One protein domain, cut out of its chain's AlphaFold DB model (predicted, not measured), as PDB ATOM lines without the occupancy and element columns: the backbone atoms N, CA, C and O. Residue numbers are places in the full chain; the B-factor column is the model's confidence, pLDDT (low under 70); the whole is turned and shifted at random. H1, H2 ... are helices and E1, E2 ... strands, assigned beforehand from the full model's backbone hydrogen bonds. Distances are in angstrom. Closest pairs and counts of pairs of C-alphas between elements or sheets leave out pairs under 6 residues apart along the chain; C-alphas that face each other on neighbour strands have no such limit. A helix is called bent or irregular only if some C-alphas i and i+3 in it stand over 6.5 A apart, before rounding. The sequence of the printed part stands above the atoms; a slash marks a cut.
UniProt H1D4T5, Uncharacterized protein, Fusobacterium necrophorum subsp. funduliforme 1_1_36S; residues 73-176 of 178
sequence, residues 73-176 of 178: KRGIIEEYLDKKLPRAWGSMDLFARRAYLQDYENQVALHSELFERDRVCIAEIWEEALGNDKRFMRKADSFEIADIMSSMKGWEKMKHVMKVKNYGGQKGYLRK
ATOM      1  N   LYS A  73      28.164  33.634   6.951       90.06
ATOM      2  CA  LYS A  73      27.419  32.741   7.849       90.06
ATOM      3  C   LYS A  73      27.040  31.424   7.181       90.06
ATOM      4  O   LYS A  73      26.829  30.447   7.886       90.06
ATOM      5  N   ARG A  74      26.944  31.377   5.849       91.12
ATOM      6  CA  ARG A  74      26.582  30.178   5.088       91.12
ATOM      7  C   ARG A  74      27.507  29.017   5.419       91.12
ATOM      8  O   ARG A  74      26.996  27.991   5.846       91.12
ATOM      9  N   GLY A  75      28.823  29.200   5.305       90.38
ATOM     10  CA  GLY A  75      29.789  28.134   5.592       90.38
ATOM     11  C   GLY A  75      29.682  27.615   7.029       90.38
ATOM     12  O   GLY A  75      29.651  26.408   7.249       90.38
ATOM     13  N   ILE A  76      29.508  28.522   8.000       94.06
ATOM     14  CA  ILE A  76      29.322  28.167   9.418       94.06
ATOM     15  C   ILE A  76      28.043  27.338   9.614       94.06
ATOM     16  O   ILE A  76      28.032  26.352  10.350       94.06
ATOM     17  N   ILE A  77      26.950  27.730   8.956       95.56
ATOM     18  CA  ILE A  77      25.670  27.023   9.048       95.56
ATOM     19  C   ILE A  77      25.756  25.663   8.345       95.56
ATOM     20  O   ILE A  77      25.270  24.687   8.905       95.56
ATOM     21  N   GLU A  78      26.378  25.568   7.167       93.94
ATOM     22  CA  GLU A  78      26.577  24.297   6.451       93.94
ATOM     23  C   GLU A  78      27.380  23.310   7.312       93.94
ATOM     24  O   GLU A  78      26.898  22.207   7.574       93.94
ATOM     25  N   GLU A  79      28.521  23.739   7.866       94.19
ATOM     26  CA  GLU A  79      29.326  22.906   8.768       94.19
ATOM     27  C   GLU A  79      28.518  22.471   9.995       94.19
ATOM     28  O   GLU A  79      28.512  21.293  10.360       94.19
ATOM     29  N   TYR A  80      27.783  23.400  10.618       96.06
ATOM     30  CA  TYR A  80      26.917  23.074  11.742       96.06
ATOM     31  C   TYR A  80      25.920  21.980  11.368       96.06
ATOM     32  O   TYR A  80      25.821  21.012  12.118       96.06
ATOM     33  N   LEU A  81      25.194  22.115  10.254       95.50
ATOM     34  CA  LEU A  81      24.135  21.191   9.830       95.50
ATOM     35  C   LEU A  81      24.637  19.778   9.524       95.50
ATOM     36  O   LEU A  81      23.842  18.839   9.639       95.50
ATOM     37  N   ASP A  82      25.912  19.632   9.171       94.12
ATOM     38  CA  ASP A  82      26.561  18.350   8.877       94.12
ATOM     39  C   ASP A  82      27.201  17.685  10.105       94.12
ATOM     40  O   ASP A  82      27.530  16.496  10.057       94.12
ATOM     41  N   LYS A  83      27.307  18.388  11.245       95.31
ATOM     42  CA  LYS A  83      27.754  17.766  12.501       95.31
ATOM     43  C   LYS A  83      26.795  16.652  12.922       95.31
ATOM     44  O   LYS A  83      25.586  16.873  13.093       95.31
ATOM     45  N   LYS A  84      27.360  15.468  13.147       95.88
ATOM     46  CA  LYS A  84      26.669  14.301  13.692       95.88
ATOM     47  C   LYS A  84      26.392  14.517  15.173       95.88
ATOM     48  O   LYS A  84      27.201  15.097  15.881       95.88
ATOM     49  N   LEU A  85      25.239  14.062  15.637       95.69
ATOM     50  CA  LEU A  85      24.755  14.350  16.980       95.69
ATOM     51  C   LEU A  85      24.527  13.053  17.764       95.69
ATOM     52  O   LEU A  85      24.112  12.051  17.177       95.69
ATOM     53  N   PRO A  86      24.754  13.046  19.087       95.38
ATOM     54  CA  PRO A  86      24.490  11.882  19.926       95.38
ATOM     55  C   PRO A  86      22.986  11.656  20.064       95.38
ATOM     56  O   PRO A  86      22.221  12.616  20.099       95.38
ATOM     57  N   ARG A  87      22.525  10.410  20.249       93.69
ATOM     58  CA  ARG A  87      21.079  10.115  20.407       93.69
ATOM     59  C   ARG A  87      20.375  10.938  21.495       93.69
ATOM     60  O   ARG A  87      19.195  11.259  21.360       93.69
ATOM     61  N   ALA A  88      21.099  11.313  22.549       91.75
ATOM     62  CA  ALA A  88      20.589  12.151  23.633       91.75
ATOM     63  C   ALA A  88      20.402  13.637  23.251       91.75
ATOM     64  O   ALA A  88      19.896  14.412  24.055       91.75
ATOM     65  N   TRP A  89      20.745  14.067  22.032       92.38
ATOM     66  CA  TRP A  89      20.694  15.476  21.619       92.38
ATOM     67  C   TRP A  89      19.341  16.158  21.865       92.38
ATOM     68  O   TRP A  89      19.263  17.316  22.289       92.38
ATOM     69  N   GLY A  90      18.246  15.432  21.624       88.19
ATOM     70  CA  GLY A  90      16.888  15.931  21.844       88.19
ATOM     71  C   GLY A  90      16.557  16.196  23.319       88.19
ATOM     72  O   GLY A  90      15.670  17.000  23.606       88.19
ATOM     73  N   SER A  91      17.258  15.554  24.260       89.69
ATOM     74  CA  SER A  91      17.060  15.739  25.699       89.69
ATOM     75  C   SER A  91      18.050  16.720  26.335       89.69
ATOM     76  O   SER A  91      17.745  17.223  27.417       89.69
ATOM     77  N   MET A  92      19.152  17.065  25.665       92.06
ATOM     78  CA  MET A  92      20.146  18.027  26.158       92.06
ATOM     79  C   MET A  92      19.582  19.453  26.273       92.06
ATOM     80  O   MET A  92      18.697  19.867  25.514       92.06
ATOM     81  N   ASP A  93      20.092  20.206  27.245       91.56
ATOM     82  CA  ASP A  93      19.845  21.640  27.360       91.56
ATOM     83  C   ASP A  93      20.793  22.442  26.450       91.56
ATOM     84  O   ASP A  93      21.673  21.893  25.784       91.56
ATOM     85  N   LEU A  94      20.592  23.759  26.392       89.50
ATOM     86  CA  LEU A  94      21.402  24.631  25.542       89.50
ATOM     87  C   LEU A  94      22.889  24.618  25.930       89.50
ATOM     88  O   LEU A  94      23.749  24.683  25.055       89.50
ATOM     89  N   PHE A  95      23.196  24.534  27.226       91.50
ATOM     90  CA  PHE A  95      24.574  24.553  27.710       91.50
ATOM     91  C   PHE A  95      25.331  23.304  27.252       91.50
ATOM     92  O   PHE A  95      26.397  23.415  26.649       91.50
ATOM     93  N   ALA A  96      24.742  22.124  27.453       93.31
ATOM     94  CA  ALA A  96      25.326  20.856  27.046       93.31
ATOM     95  C   ALA A  96      25.483  20.764  25.519       93.31
ATOM     96  O   ALA A  96      26.504  20.277  25.037       93.31
ATOM     97  N   ARG A  97      24.514  21.279  24.748       94.12
ATOM     98  CA  ARG A  97      24.627  21.355  23.282       94.12
ATOM     99  C   ARG A  97      25.783  22.246  22.833       94.12
ATOM    100  O   ARG A  97      26.544  21.851  21.956       94.12
ATOM    101  N   ARG A  98      25.948  23.423  23.442       92.88
ATOM    102  CA  ARG A  98      27.067  24.331  23.135       92.88
ATOM    103  C   ARG A  98      28.415  23.713  23.485       92.88
ATOM    104  O   ARG A  98      29.314  23.756  22.653       92.88
ATOM    105  N   ALA A  99      28.531  23.102  24.663       93.75
ATOM    106  CA  ALA A  99      29.746  22.404  25.075       93.75
ATOM    107  C   ALA A  99      30.115  21.286  24.086       93.75
ATOM    108  O   ALA A  99      31.268  21.188  23.678       93.75
ATOM    109  N   TYR A 100      29.122  20.508  23.637       95.19
ATOM    110  CA  TYR A 100      29.320  19.473  22.621       95.19
ATOM    111  C   TYR A 100      29.861  20.038  21.300       95.19
ATOM    112  O   TYR A 100      30.793  19.492  20.726       95.19
ATOM    113  N   LEU A 101      29.279  21.136  20.809       94.94
ATOM    114  CA  LEU A 101      29.659  21.737  19.525       94.94
ATOM    115  C   LEU A 101      31.016  22.447  19.576       94.94
ATOM    116  O   LEU A 101      31.737  22.433  18.581       94.94
ATOM    117  N   GLN A 102      31.356  23.062  20.710       94.06
ATOM    118  CA  GLN A 102      32.621  23.771  20.902       94.06
ATOM    119  C   GLN A 102      33.823  22.818  20.876       94.06
ATOM    120  O   GLN A 102      34.877  23.182  20.363       94.06
ATOM    121  N   ASP A 103      33.656  21.606  21.405       94.56
ATOM    122  CA  ASP A 103      34.690  20.567  21.474       94.56
ATOM    123  C   ASP A 103      34.336  19.358  20.588       94.56
ATOM    124  O   ASP A 103      34.541  18.199  20.948       94.56
ATOM    125  N   TYR A 104      33.744  19.632  19.421       94.81
ATOM    126  CA  TYR A 104      33.085  18.621  18.589       94.81
ATOM    127  C   TYR A 104      33.961  17.400  18.272       94.81
ATOM    128  O   TYR A 104      33.493  16.277  18.424       94.81
ATOM    129  N   GLU A 105      35.223  17.600  17.882       93.12
ATOM    130  CA  GLU A 105      36.133  16.511  17.487       93.12
ATOM    131  C   GLU A 105      36.418  15.522  18.626       93.12
ATOM    132  O   GLU A 105      36.472  14.310  18.412       93.12
ATOM    133  N   ASN A 106      36.552  16.015  19.857       94.06
ATOM    134  CA  ASN A 106      36.756  15.147  21.013       94.06
ATOM    135  C   ASN A 106      35.430  14.523  21.454       94.06
ATOM    136  O   ASN A 106      35.366  13.329  21.735       94.06
ATOM    137  N   GLN A 107      34.353  15.310  21.478       93.44
ATOM    138  CA  GLN A 107      33.044  14.857  21.943       93.44
ATOM    139  C   GLN A 107      32.448  13.788  21.028       93.44
ATOM    140  O   GLN A 107      31.911  12.796  21.512       93.44
ATOM    141  N   VAL A 108      32.570  13.933  19.705       93.12
ATOM    142  CA  VAL A 108      32.045  12.957  18.741       93.12
ATOM    143  C   VAL A 108      32.682  11.576  18.926       93.12
ATOM    144  O   VAL A 108      31.979  10.574  18.826       93.12
ATOM    145  N   ALA A 109      33.967  11.514  19.294       92.50
ATOM    146  CA  ALA A 109      34.681  10.266  19.568       92.50
ATOM    147  C   ALA A 109      34.212   9.559  20.857       92.50
ATOM    148  O   ALA A 109      34.399   8.350  20.996       92.50
ATOM    149  N   LEU A 110      33.576  10.284  21.786       92.12
ATOM    150  CA  LEU A 110      33.042   9.731  23.038       92.12
ATOM    151  C   LEU A 110      31.671   9.058  22.870       92.12
ATOM    152  O   LEU A 110      31.189   8.410  23.800       92.12
ATOM    153  N   HIS A 111      31.029   9.189  21.705       90.62
ATOM    154  CA  HIS A 111      29.713   8.616  21.442       90.62
ATOM    155  C   HIS A 111      29.779   7.506  20.394       90.62
ATOM    156  O   HIS A 111      30.185   7.716  19.256       90.62
ATOM    157  N   SER A 112      29.301   6.318  20.765       87.25
ATOM    158  CA  SER A 112      29.214   5.160  19.869       87.25
ATOM    159  C   SER A 112      28.062   5.254  18.867       87.25
ATOM    160  O   SER A 112      28.168   4.751  17.751       87.25
ATOM    161  N   GLU A 113      26.959   5.906  19.245       92.25
ATOM    162  CA  GLU A 113      25.782   6.075  18.397       92.25
ATOM    163  C   GLU A 113      25.539   7.545  18.064       92.25
ATOM    164  O   GLU A 113      25.158   8.356  18.916       92.25
ATOM    165  N   LEU A 114      25.702   7.857  16.782       94.81
ATOM    166  CA  LEU A 114      25.553   9.189  16.225       94.81
ATOM    167  C   LEU A 114      24.511   9.180  15.107       94.81
ATOM    168  O   LEU A 114      24.380   8.200  14.374       94.81
ATOM    169  N   PHE A 115      23.795  10.288  14.951       94.19
ATOM    170  CA  PHE A 115      22.837  10.474  13.866       94.19
ATOM    171  C   PHE A 115      23.017  11.833  13.187       94.19
ATOM    172  O   PHE A 115      23.500  12.793  13.787       94.19
ATOM    173  N   GLU A 116      22.616  11.917  11.921       92.75
ATOM    174  CA  GLU A 116      22.507  13.190  11.211       92.75
ATOM    175  C   GLU A 116      21.158  13.827  11.503       92.75
ATOM    176  O   GLU A 116      20.116  13.175  11.399       92.75
ATOM    177  N   ARG A 117      21.158  15.117  11.844       92.75
ATOM    178  CA  ARG A 117      19.902  15.821  12.089       92.75
ATOM    179  C   ARG A 117      19.067  15.889  10.816       92.75
ATOM    180  O   ARG A 117      19.537  16.288   9.751       92.75
ATOM    181  N   ASP A 118      17.795  15.563  10.958       91.88
ATOM    182  CA  ASP A 118      16.800  15.687   9.903       91.88
ATOM    183  C   ASP A 118      16.075  17.036   9.968       91.88
ATOM    184  O   ASP A 118      15.422  17.429   9.011       91.88
ATOM    185  N   ARG A 119      16.158  17.746  11.096       92.25
ATOM    186  CA  ARG A 119      15.352  18.930  11.399       92.25
ATOM    187  C   ARG A 119      16.179  19.988  12.114       92.25
ATOM    188  O   ARG A 119      17.007  19.654  12.952       92.25
ATOM    189  N   VAL A 120      15.912  21.254  11.804       94.69
ATOM    190  CA  VAL A 120      16.571  22.416  12.420       94.69
ATOM    191  C   VAL A 120      15.627  23.622  12.414       94.69
ATOM    192  O   VAL A 120      14.765  23.734  11.538       94.69
ATOM    193  N   CYS A 121      15.766  24.550  13.362       94.12
ATOM    194  CA  CYS A 121      15.038  25.823  13.347       94.12
ATOM    195  C   CYS A 121      15.970  27.041  13.341       94.12
ATOM    196  O   CYS A 121      17.141  26.947  13.692       94.12
ATOM    197  N   ILE A 122      15.439  28.207  12.962       94.56
ATOM    198  CA  ILE A 122      16.233  29.445  12.850       94.56
ATOM    199  C   ILE A 122      16.849  29.855  14.198       94.56
ATOM    200  O   ILE A 122      17.992  30.300  14.241       94.56
ATOM    201  N   ALA A 123      16.102  29.692  15.295       93.81
ATOM    202  CA  ALA A 123      16.592  30.009  16.634       93.81
ATOM    203  C   ALA A 123      17.753  29.095  17.053       93.81
ATOM    204  O   ALA A 123      18.734  29.572  17.612       93.81
ATOM    205  N   GLU A 124      17.663  27.809  16.709       94.62
ATOM    206  CA  GLU A 124      18.717  26.825  16.945       94.62
ATOM    207  C   GLU A 124      19.990  27.186  16.162       94.62
ATOM    208  O   GLU A 124      21.064  27.271  16.747       94.62
ATOM    209  N   ILE A 125      19.868  27.538  14.878       95.50
ATOM    210  CA  ILE A 125      21.007  27.999  14.063       95.50
ATOM    211  C   ILE A 125      21.665  29.243  14.674       95.50
ATOM    212  O   ILE A 125      22.886  29.334  14.760       95.50
ATOM    213  N   TRP A 126      20.873  30.215  15.117       95.12
ATOM    214  CA  TRP A 126      21.411  31.439  15.705       95.12
ATOM    215  C   TRP A 126      22.154  31.204  17.020       95.12
ATOM    216  O   TRP A 126      23.232  31.766  17.213       95.12
ATOM    217  N   GLU A 127      21.584  30.399  17.919       94.00
ATOM    218  CA  GLU A 127      22.163  30.196  19.247       94.00
ATOM    219  C   GLU A 127      23.285  29.158  19.286       94.00
ATOM    220  O   GLU A 127      24.181  29.276  20.128       94.00
ATOM    221  N   GLU A 128      23.222  28.145  18.422       94.75
ATOM    222  CA  GLU A 128      24.136  27.000  18.431       94.75
ATOM    223  C   GLU A 128      25.188  27.091  17.323       94.75
ATOM    224  O   GLU A 128      26.363  26.882  17.607       94.75
ATOM    225  N   ALA A 129      24.810  27.449  16.090       94.62
ATOM    226  CA  ALA A 129      25.767  27.562  14.982       94.62
ATOM    227  C   ALA A 129      26.531  28.891  15.016       94.62
ATOM    228  O   ALA A 129      27.743  28.927  14.839       94.62
ATOM    229  N   LEU A 130      25.814  29.996  15.242       93.19
ATOM    230  CA  LEU A 130      26.391  31.345  15.217       93.19
ATOM    231  C   LEU A 130      26.839  31.838  16.601       93.19
ATOM    232  O   LEU A 130      27.392  32.930  16.702       93.19
ATOM    233  N   GLY A 131      26.588  31.060  17.661       90.88
ATOM    234  CA  GLY A 131      27.039  31.353  19.026       90.88
ATOM    235  C   GLY A 131      26.406  32.590  19.673       90.88
ATOM    236  O   GLY A 131      26.895  33.066  20.695       90.88
ATOM    237  N   ASN A 132      25.325  33.124  19.102       92.56
ATOM    238  CA  ASN A 132      24.671  34.325  19.611       92.56
ATOM    239  C   ASN A 132      23.644  33.996  20.707       92.56
ATOM    240  O   ASN A 132      23.216  32.858  20.873       92.56
ATOM    241  N   ASP A 133      23.199  35.002  21.457       89.31
ATOM    242  CA  ASP A 133      22.068  34.848  22.382       89.31
ATOM    243  C   ASP A 133      20.753  35.164  21.649       89.31
ATOM    244  O   ASP A 133      20.648  36.175  20.936       89.31
ATOM    245  N   LYS A 134      19.725  34.319  21.820       86.88
ATOM    246  CA  LYS A 134      18.396  34.551  21.220       86.88
ATOM    247  C   LYS A 134      17.787  35.899  21.588       86.88
ATOM    248  O   LYS A 134      17.006  36.431  20.803       86.88
ATOM    249  N   ARG A 135      18.125  36.467  22.750       89.50
ATOM    250  CA  ARG A 135      17.613  37.766  23.220       89.50
ATOM    251  C   ARG A 135      18.010  38.910  22.294       89.50
ATOM    252  O   ARG A 135      17.298  39.907  22.234       89.50
ATOM    253  N   PHE A 136      19.116  38.758  21.567       91.62
ATOM    254  CA  PHE A 136      19.610  39.755  20.620       91.62
ATOM    255  C   PHE A 136      19.210  39.464  19.171       91.62
ATOM    256  O   PHE A 136      19.586  40.222  18.279       91.62
ATOM    257  N   MET A 137      18.443  38.399  18.911       91.31
ATOM    258  CA  MET A 137      17.969  38.110  17.561       91.31
ATOM    259  C   MET A 137      16.955  39.167  17.117       91.31
ATOM    260  O   MET A 137      15.883  39.315  17.709       91.31
ATOM    261  N   ARG A 138      17.248  39.851  16.007       92.50
ATOM    262  CA  ARG A 138      16.295  40.748  15.347       92.50
ATOM    263  C   ARG A 138      15.626  40.033  14.180       92.50
ATOM    264  O   ARG A 138      16.088  39.016  13.662       92.50
ATOM    265  N   LYS A 139      14.541  40.633  13.696       88.62
ATOM    266  CA  LYS A 139      13.803  40.143  12.525       88.62
ATOM    267  C   LYS A 139      14.697  40.016  11.281       88.62
ATOM    268  O   LYS A 139      14.543  39.065  10.525       88.62
ATOM    269  N   ALA A 140      15.628  40.955  11.092       86.56
ATOM    270  CA  ALA A 140      16.587  40.931   9.988       86.56
ATOM    271  C   ALA A 140      17.510  39.703  10.052       86.56
ATOM    272  O   ALA A 140      17.666  39.019   9.047       86.56
ATOM    273  N   ASP A 141      18.029  39.377  11.239       90.31
ATOM    274  CA  ASP A 141      18.913  38.222  11.434       90.31
ATOM    275  C   ASP A 141      18.160  36.905  11.149       90.31
ATOM    276  O   ASP A 141      18.678  35.994  10.505       90.31
ATOM    277  N   SER A 142      16.883  36.827  11.548       90.50
ATOM    278  CA  SER A 142      16.015  35.687  11.226       90.50
ATOM    279  C   SER A 142      15.777  35.529   9.719       90.50
ATOM    280  O   SER A 142      15.791  34.406   9.212       90.50
ATOM    281  N   PHE A 143      15.568  36.634   8.995       89.44
ATOM    282  CA  PHE A 143      15.407  36.595   7.541       89.44
ATOM    283  C   PHE A 143      16.688  36.193   6.824       89.44
ATOM    284  O   PHE A 143      16.614  35.411   5.886       89.44
ATOM    285  N   GLU A 144      17.840  36.672   7.281       89.31
ATOM    286  CA  GLU A 144      19.141  36.317   6.718       89.31
ATOM    287  C   GLU A 144      19.418  34.811   6.843       89.31
ATOM    288  O   GLU A 144      19.763  34.161   5.859       89.31
ATOM    289  N   ILE A 145      19.173  34.216   8.018       92.69
ATOM    290  CA  ILE A 145      19.288  32.758   8.195       92.69
ATOM    291  C   ILE A 145      18.290  32.028   7.299       92.69
ATOM    292  O   ILE A 145      18.633  31.028   6.672       92.69
ATOM    293  N   ALA A 146      17.046  32.510   7.231       92.19
ATOM    294  CA  ALA A 146      16.030  31.885   6.395       92.19
ATOM    295  C   ALA A 146      16.415  31.902   4.907       92.19
ATOM    296  O   ALA A 146      16.150  30.931   4.201       92.19
ATOM    297  N   ASP A 147      17.038  32.989   4.459       88.56
ATOM    298  CA  ASP A 147      17.510  33.215   3.097       88.56
ATOM    299  C   ASP A 147      18.710  32.320   2.744       88.56
ATOM    300  O   ASP A 147      18.746  31.726   1.662       88.56
ATOM    301  N   ILE A 148      19.637  32.131   3.687       90.94
ATOM    302  CA  ILE A 148      20.724  31.149   3.579       90.94
ATOM    303  C   ILE A 148      20.145  29.732   3.453       90.94
ATOM    304  O   ILE A 148      20.426  29.029   2.480       90.94
ATOM    305  N   MET A 149      19.281  29.328   4.392       93.06
ATOM    306  CA  MET A 149      18.673  27.991   4.412       93.06
ATOM    307  C   MET A 149      17.865  27.700   3.146       93.06
ATOM    308  O   MET A 149      17.870  26.578   2.653       93.06
ATOM    309  N   SER A 150      17.175  28.706   2.601       88.75
ATOM    310  CA  SER A 150      16.395  28.571   1.369       88.75
ATOM    311  C   SER A 150      17.244  28.331   0.120       88.75
ATOM    312  O   SER A 150      16.719  27.783  -0.845       88.75
ATOM    313  N   SER A 151      18.527  28.700   0.131       85.38
ATOM    314  CA  SER A 151      19.451  28.407  -0.973       85.38
ATOM    315  C   SER A 151      20.245  27.116  -0.834       85.38
ATOM    316  O   SER A 151      20.878  26.685  -1.796       85.38
ATOM    317  N   MET A 152      20.225  26.478   0.337       88.12
ATOM    318  CA  MET A 152      20.941  25.222   0.540       88.12
ATOM    319  C   MET A 152      20.213  24.066  -0.153       88.12
ATOM    320  O   MET A 152      19.036  23.791   0.099       88.12
ATOM    321  N   LYS A 153      20.936  23.330  -1.002       86.31
ATOM    322  CA  LYS A 153      20.425  22.089  -1.597       86.31
ATOM    323  C   LYS A 153      20.285  21.033  -0.497       86.31
ATOM    324  O   LYS A 153      21.201  20.825   0.286       86.31
ATOM    325  N   GLY A 154      19.138  20.359  -0.449       90.00
ATOM    326  CA  GLY A 154      18.874  19.301   0.534       90.00
ATOM    327  C   GLY A 154      18.110  19.745   1.781       90.00
ATOM    328  O   GLY A 154      17.781  18.891   2.593       90.00
ATOM    329  N   TRP A 155      17.746  21.023   1.916       93.88
ATOM    330  CA  TRP A 155      16.874  21.504   2.993       93.88
ATOM    331  C   TRP A 155      15.565  22.068   2.441       93.88
ATOM    332  O   TRP A 155      15.535  22.743   1.414       93.88
ATOM    333  N   GLU A 156      14.454  21.779   3.114       93.38
ATOM    334  CA  GLU A 156      13.126  22.264   2.745       93.38
ATOM    335  C   GLU A 156      12.436  22.929   3.928       93.38
ATOM    336  O   GLU A 156      12.443  22.429   5.051       93.38
ATOM    337  N   LYS A 157      11.799  24.069   3.671       92.81
ATOM    338  CA  LYS A 157      11.048  24.795   4.689       92.81
ATOM    339  C   LYS A 157       9.795  24.019   5.093       92.81
ATOM    340  O   LYS A 157       8.966  23.677   4.255       92.81
ATOM    341  N   MET A 158       9.610  23.813   6.392       91.25
ATOM    342  CA  MET A 158       8.430  23.122   6.905       91.25
ATOM    343  C   MET A 158       7.169  23.988   6.774       91.25
ATOM    344  O   MET A 158       7.189  25.192   7.038       91.25
ATOM    345  N   LYS A 159       6.044  23.353   6.415       87.00
ATOM    346  CA  LYS A 159       4.728  24.013   6.318       87.00
ATOM    347  C   LYS A 159       4.136  24.364   7.686       87.00
ATOM    348  O   LYS A 159       3.412  25.349   7.808       87.00
ATOM    349  N   HIS A 160       4.450  23.570   8.708       87.38
ATOM    350  CA  HIS A 160       3.915  23.722  10.059       87.38
ATOM    351  C   HIS A 160       4.984  24.194  11.043       87.38
ATOM    352  O   HIS A 160       6.179  23.963  10.853       87.38
ATOM    353  N   VAL A 161       4.531  24.849  12.112       86.50
ATOM    354  CA  VAL A 161       5.390  25.266  13.223       86.50
ATOM    355  C   VAL A 161       5.848  24.023  13.984       86.50
ATOM    356  O   VAL A 161       5.037  23.204  14.411       86.50
ATOM    357  N   MET A 162       7.155  23.900  14.160       85.69
ATOM    358  CA  MET A 162       7.786  22.847  14.939       85.69
ATOM    359  C   MET A 162       7.865  23.272  16.402       85.69
ATOM    360  O   MET A 162       8.251  24.399  16.701       85.69
ATOM    361  N   LYS A 163       7.554  22.364  17.330       84.69
ATOM    362  CA  LYS A 163       7.925  22.555  18.735       84.69
ATOM    363  C   LYS A 163       9.353  22.073  18.932       84.69
ATOM    364  O   LYS A 163       9.619  20.885  18.783       84.69
ATOM    365  N   VAL A 164      10.246  22.990  19.280       83.94
ATOM    366  CA  VAL A 164      11.645  22.680  19.579       83.94
ATOM    367  C   VAL A 164      11.873  22.863  21.070       83.94
ATOM    368  O   VAL A 164      11.495  23.885  21.656       83.94
ATOM    369  N   LYS A 165      12.494  21.864  21.700       78.75
ATOM    370  CA  LYS A 165      12.947  21.976  23.088       78.75
ATOM    371  C   LYS A 165      13.880  23.192  23.199       78.75
ATOM    372  O   LYS A 165      14.676  23.420  22.300       78.75
ATOM    373  N   ASN A 166      13.746  23.991  24.257       80.25
ATOM    374  CA  ASN A 166      14.478  25.252  24.508       80.25
ATOM    375  C   ASN A 166      14.031  26.491  23.693       80.25
ATOM    376  O   ASN A 166      14.273  27.618  24.142       80.25
ATOM    377  N   TYR A 167      13.318  26.317  22.570       85.31
ATOM    378  CA  TYR A 167      12.940  27.426  21.673       85.31
ATOM    379  C   TYR A 167      11.430  27.589  21.429       85.31
ATOM    380  O   TYR A 167      11.009  28.582  20.830       85.31
ATOM    381  N   GLY A 168      10.593  26.661  21.897       86.75
ATOM    382  CA  GLY A 168       9.140  26.747  21.739       86.75
ATOM    383  C   GLY A 168       8.688  26.508  20.294       86.75
ATOM    384  O   GLY A 168       9.285  25.712  19.571       86.75
ATOM    385  N   GLY A 169       7.593  27.154  19.885       88.75
ATOM    386  CA  GLY A 169       7.066  27.045  18.522       88.75
ATOM    387  C   GLY A 169       7.897  27.857  17.531       88.75
ATOM    388  O   GLY A 169       7.845  29.083  17.555       88.75
ATOM    389  N   GLN A 170       8.633  27.187  16.646       88.62
ATOM    390  CA  GLN A 170       9.536  27.807  15.677       88.62
ATOM    391  C   GLN A 170       9.257  27.342  14.246       88.62
ATOM    392  O   GLN A 170       8.788  26.229  14.000       88.62
ATOM    393  N   LYS A 171       9.570  28.201  13.272       85.50
ATOM    394  CA  LYS A 171       9.635  27.789  11.864       85.50
ATOM    395  C   LYS A 171      10.924  26.995  11.657       85.50
ATOM    396  O   LYS A 171      11.997  27.461  12.038       85.50
ATOM    397  N   GLY A 172      10.794  25.808  11.077       91.19
ATOM    398  CA  GLY A 172      11.900  24.878  10.883       91.19
ATOM    399  C   GLY A 172      12.110  24.490   9.426       91.19
ATOM    400  O   GLY A 172      11.306  24.814   8.547       91.19
ATOM    401  N   TYR A 173      13.199  23.771   9.206       95.06
ATOM    402  CA  TYR A 173      13.582  23.160   7.946       95.06
ATOM    403  C   TYR A 173      13.774  21.657   8.162       95.06
ATOM    404  O   TYR A 173      14.187  21.231   9.242       95.06
ATOM    405  N   LEU A 174      13.450  20.872   7.139       94.12
ATOM    406  CA  LEU A 174      13.615  19.425   7.086       94.12
ATOM    407  C   LEU A 174      14.684  19.091   6.039       94.12
ATOM    408  O   LEU A 174      14.652  19.630   4.931       94.12
ATOM    409  N   ARG A 175      15.613  18.202   6.377       93.38
ATOM    410  CA  ARG A 175      16.587  17.636   5.447       93.38
ATOM    411  C   ARG A 175      15.829  16.710   4.492       93.38
ATOM    412  O   ARG A 175      15.157  15.775   4.931       93.38
ATOM    413  N   LYS A 176      15.896  16.978   3.187       87.81
ATOM    414  CA  LYS A 176      15.377  16.084   2.148       87.81
ATOM    415  C   LYS A 176      16.174  14.787   2.234       87.81
ATOM    416  O   LYS A 176      17.384  14.799   2.019       87.81
TER     417      LYS A 176
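AT A GLANCE: This is residues 73 to 176 of the 178 residues of an uncharacterized protein of Fusobacterium necrophorum subsp. funduliforme 1_1_36S (UniProt H1D4T5). Near the middle of this domain sits a short helix, H5, with H1, H3 and H6 packed on it at crossing angles; H2, H3 and H4 lie toward one end of the longest axis, and H6 and most of the strands toward the other. A small three-stranded sheet, E1 E5 E2, is grazed by H6, and a small two-stranded hairpin, E3 and E4, runs on into E5 at a corner. The 104 printed residues have six named helices and five named strands, in the order H1 H2 H3 H4 E1 H5 H6 E2 E3 E4 E5, and the class is mixed, helices and strands. Both sheets, in the orders E1 E5 E2 and E3 E4, are antiparallel. The whole is compact and rounded, with a radius of gyration of the C-alphas of 13.2 A and spans of 37 by 30 by 26 A.

HOW THE PARTS SIT: Start with H1, residues 73 to 82; it touches H5, residues 122 to 129, about perpendicular at 84 degrees, the closest C-alphas being those of Tyr 80 and Ala 129 at 5.7 A. Go on to residues 85 to 86, which form a short antiparallel pairing with residues 114 to 115. H2, residues 87 to 90, is irregular, with C-alphas 87 and 90 at 7.3 A. It is close to H3, residues 94 to 102, but not clearly touching, with the C-alphas of Trp 89 and Arg 97 closest at 7.3 A. H3 touches H5 at a steep tilt of 51 degrees, the same way, closest at the C-alphas of Arg 98 and Glu 128, 6.2 A. H4, residues 104 to 109, is close to H3 but not clearly touching, with the C-alphas of Tyr 100 and Gln 107 closest at 6.0 A. After E1, residues 119 to 121, you reach H5, the hub, which touches H1, H3 and H6. H6, residues 139 to 151, touches H5 with its residues 142 to 146 alone, about perpendicular at 84 degrees, and the closest C-alphas are those of Ile 122 and Ser 142 at 6.5 A. H6 only grazes the sheet, with its residues 145 to 150. Next come E2, residues 155 to 157, and the hairpin of E3, residues 162 to 164, and E4, residues 168 to 170; in the hairpin look for N 162 and O 170 at 2.8 A. E5, residues 172 to 175, is the inner strand, antiparallel to both its neighbours. Look for N 173 and O 120 at 2.8 A on the E1 side, and N 156 and O 174 at 2.8 A on the E2 side. E1, H5, H6 and E2 form a split strand-helix-strand unit, two strands running the same way with E5 between them, and its crossover is right-handed. Every O i to N i+4 pair is within hydrogen-bond range in H1, H3, H5 and H6, against 1 of 2 in H4, while H2 is too short for such a pair.

IN THESE COORDINATES: Find C-alpha 73 at (27.419, 32.741, 7.849); from there H1 runs 14.5 A to C-alpha 82. H3 spans 12.2 A. Find C-alpha 139 at (13.803, 40.143, 12.525), where H6, the longest helix, begins its 18.8 A. E5, the longest strand, spans 10.2 A and ends at C-alpha 175, (16.587, 17.636, 5.447).

THE WHOLE: The two C-alphas farthest apart are those of Ser 112 and Ala 140, at 39.2 A. The printed part has no cut, and no link is long. The mean pLDDT of the printed part is 91.4, and no printed residue is under 70.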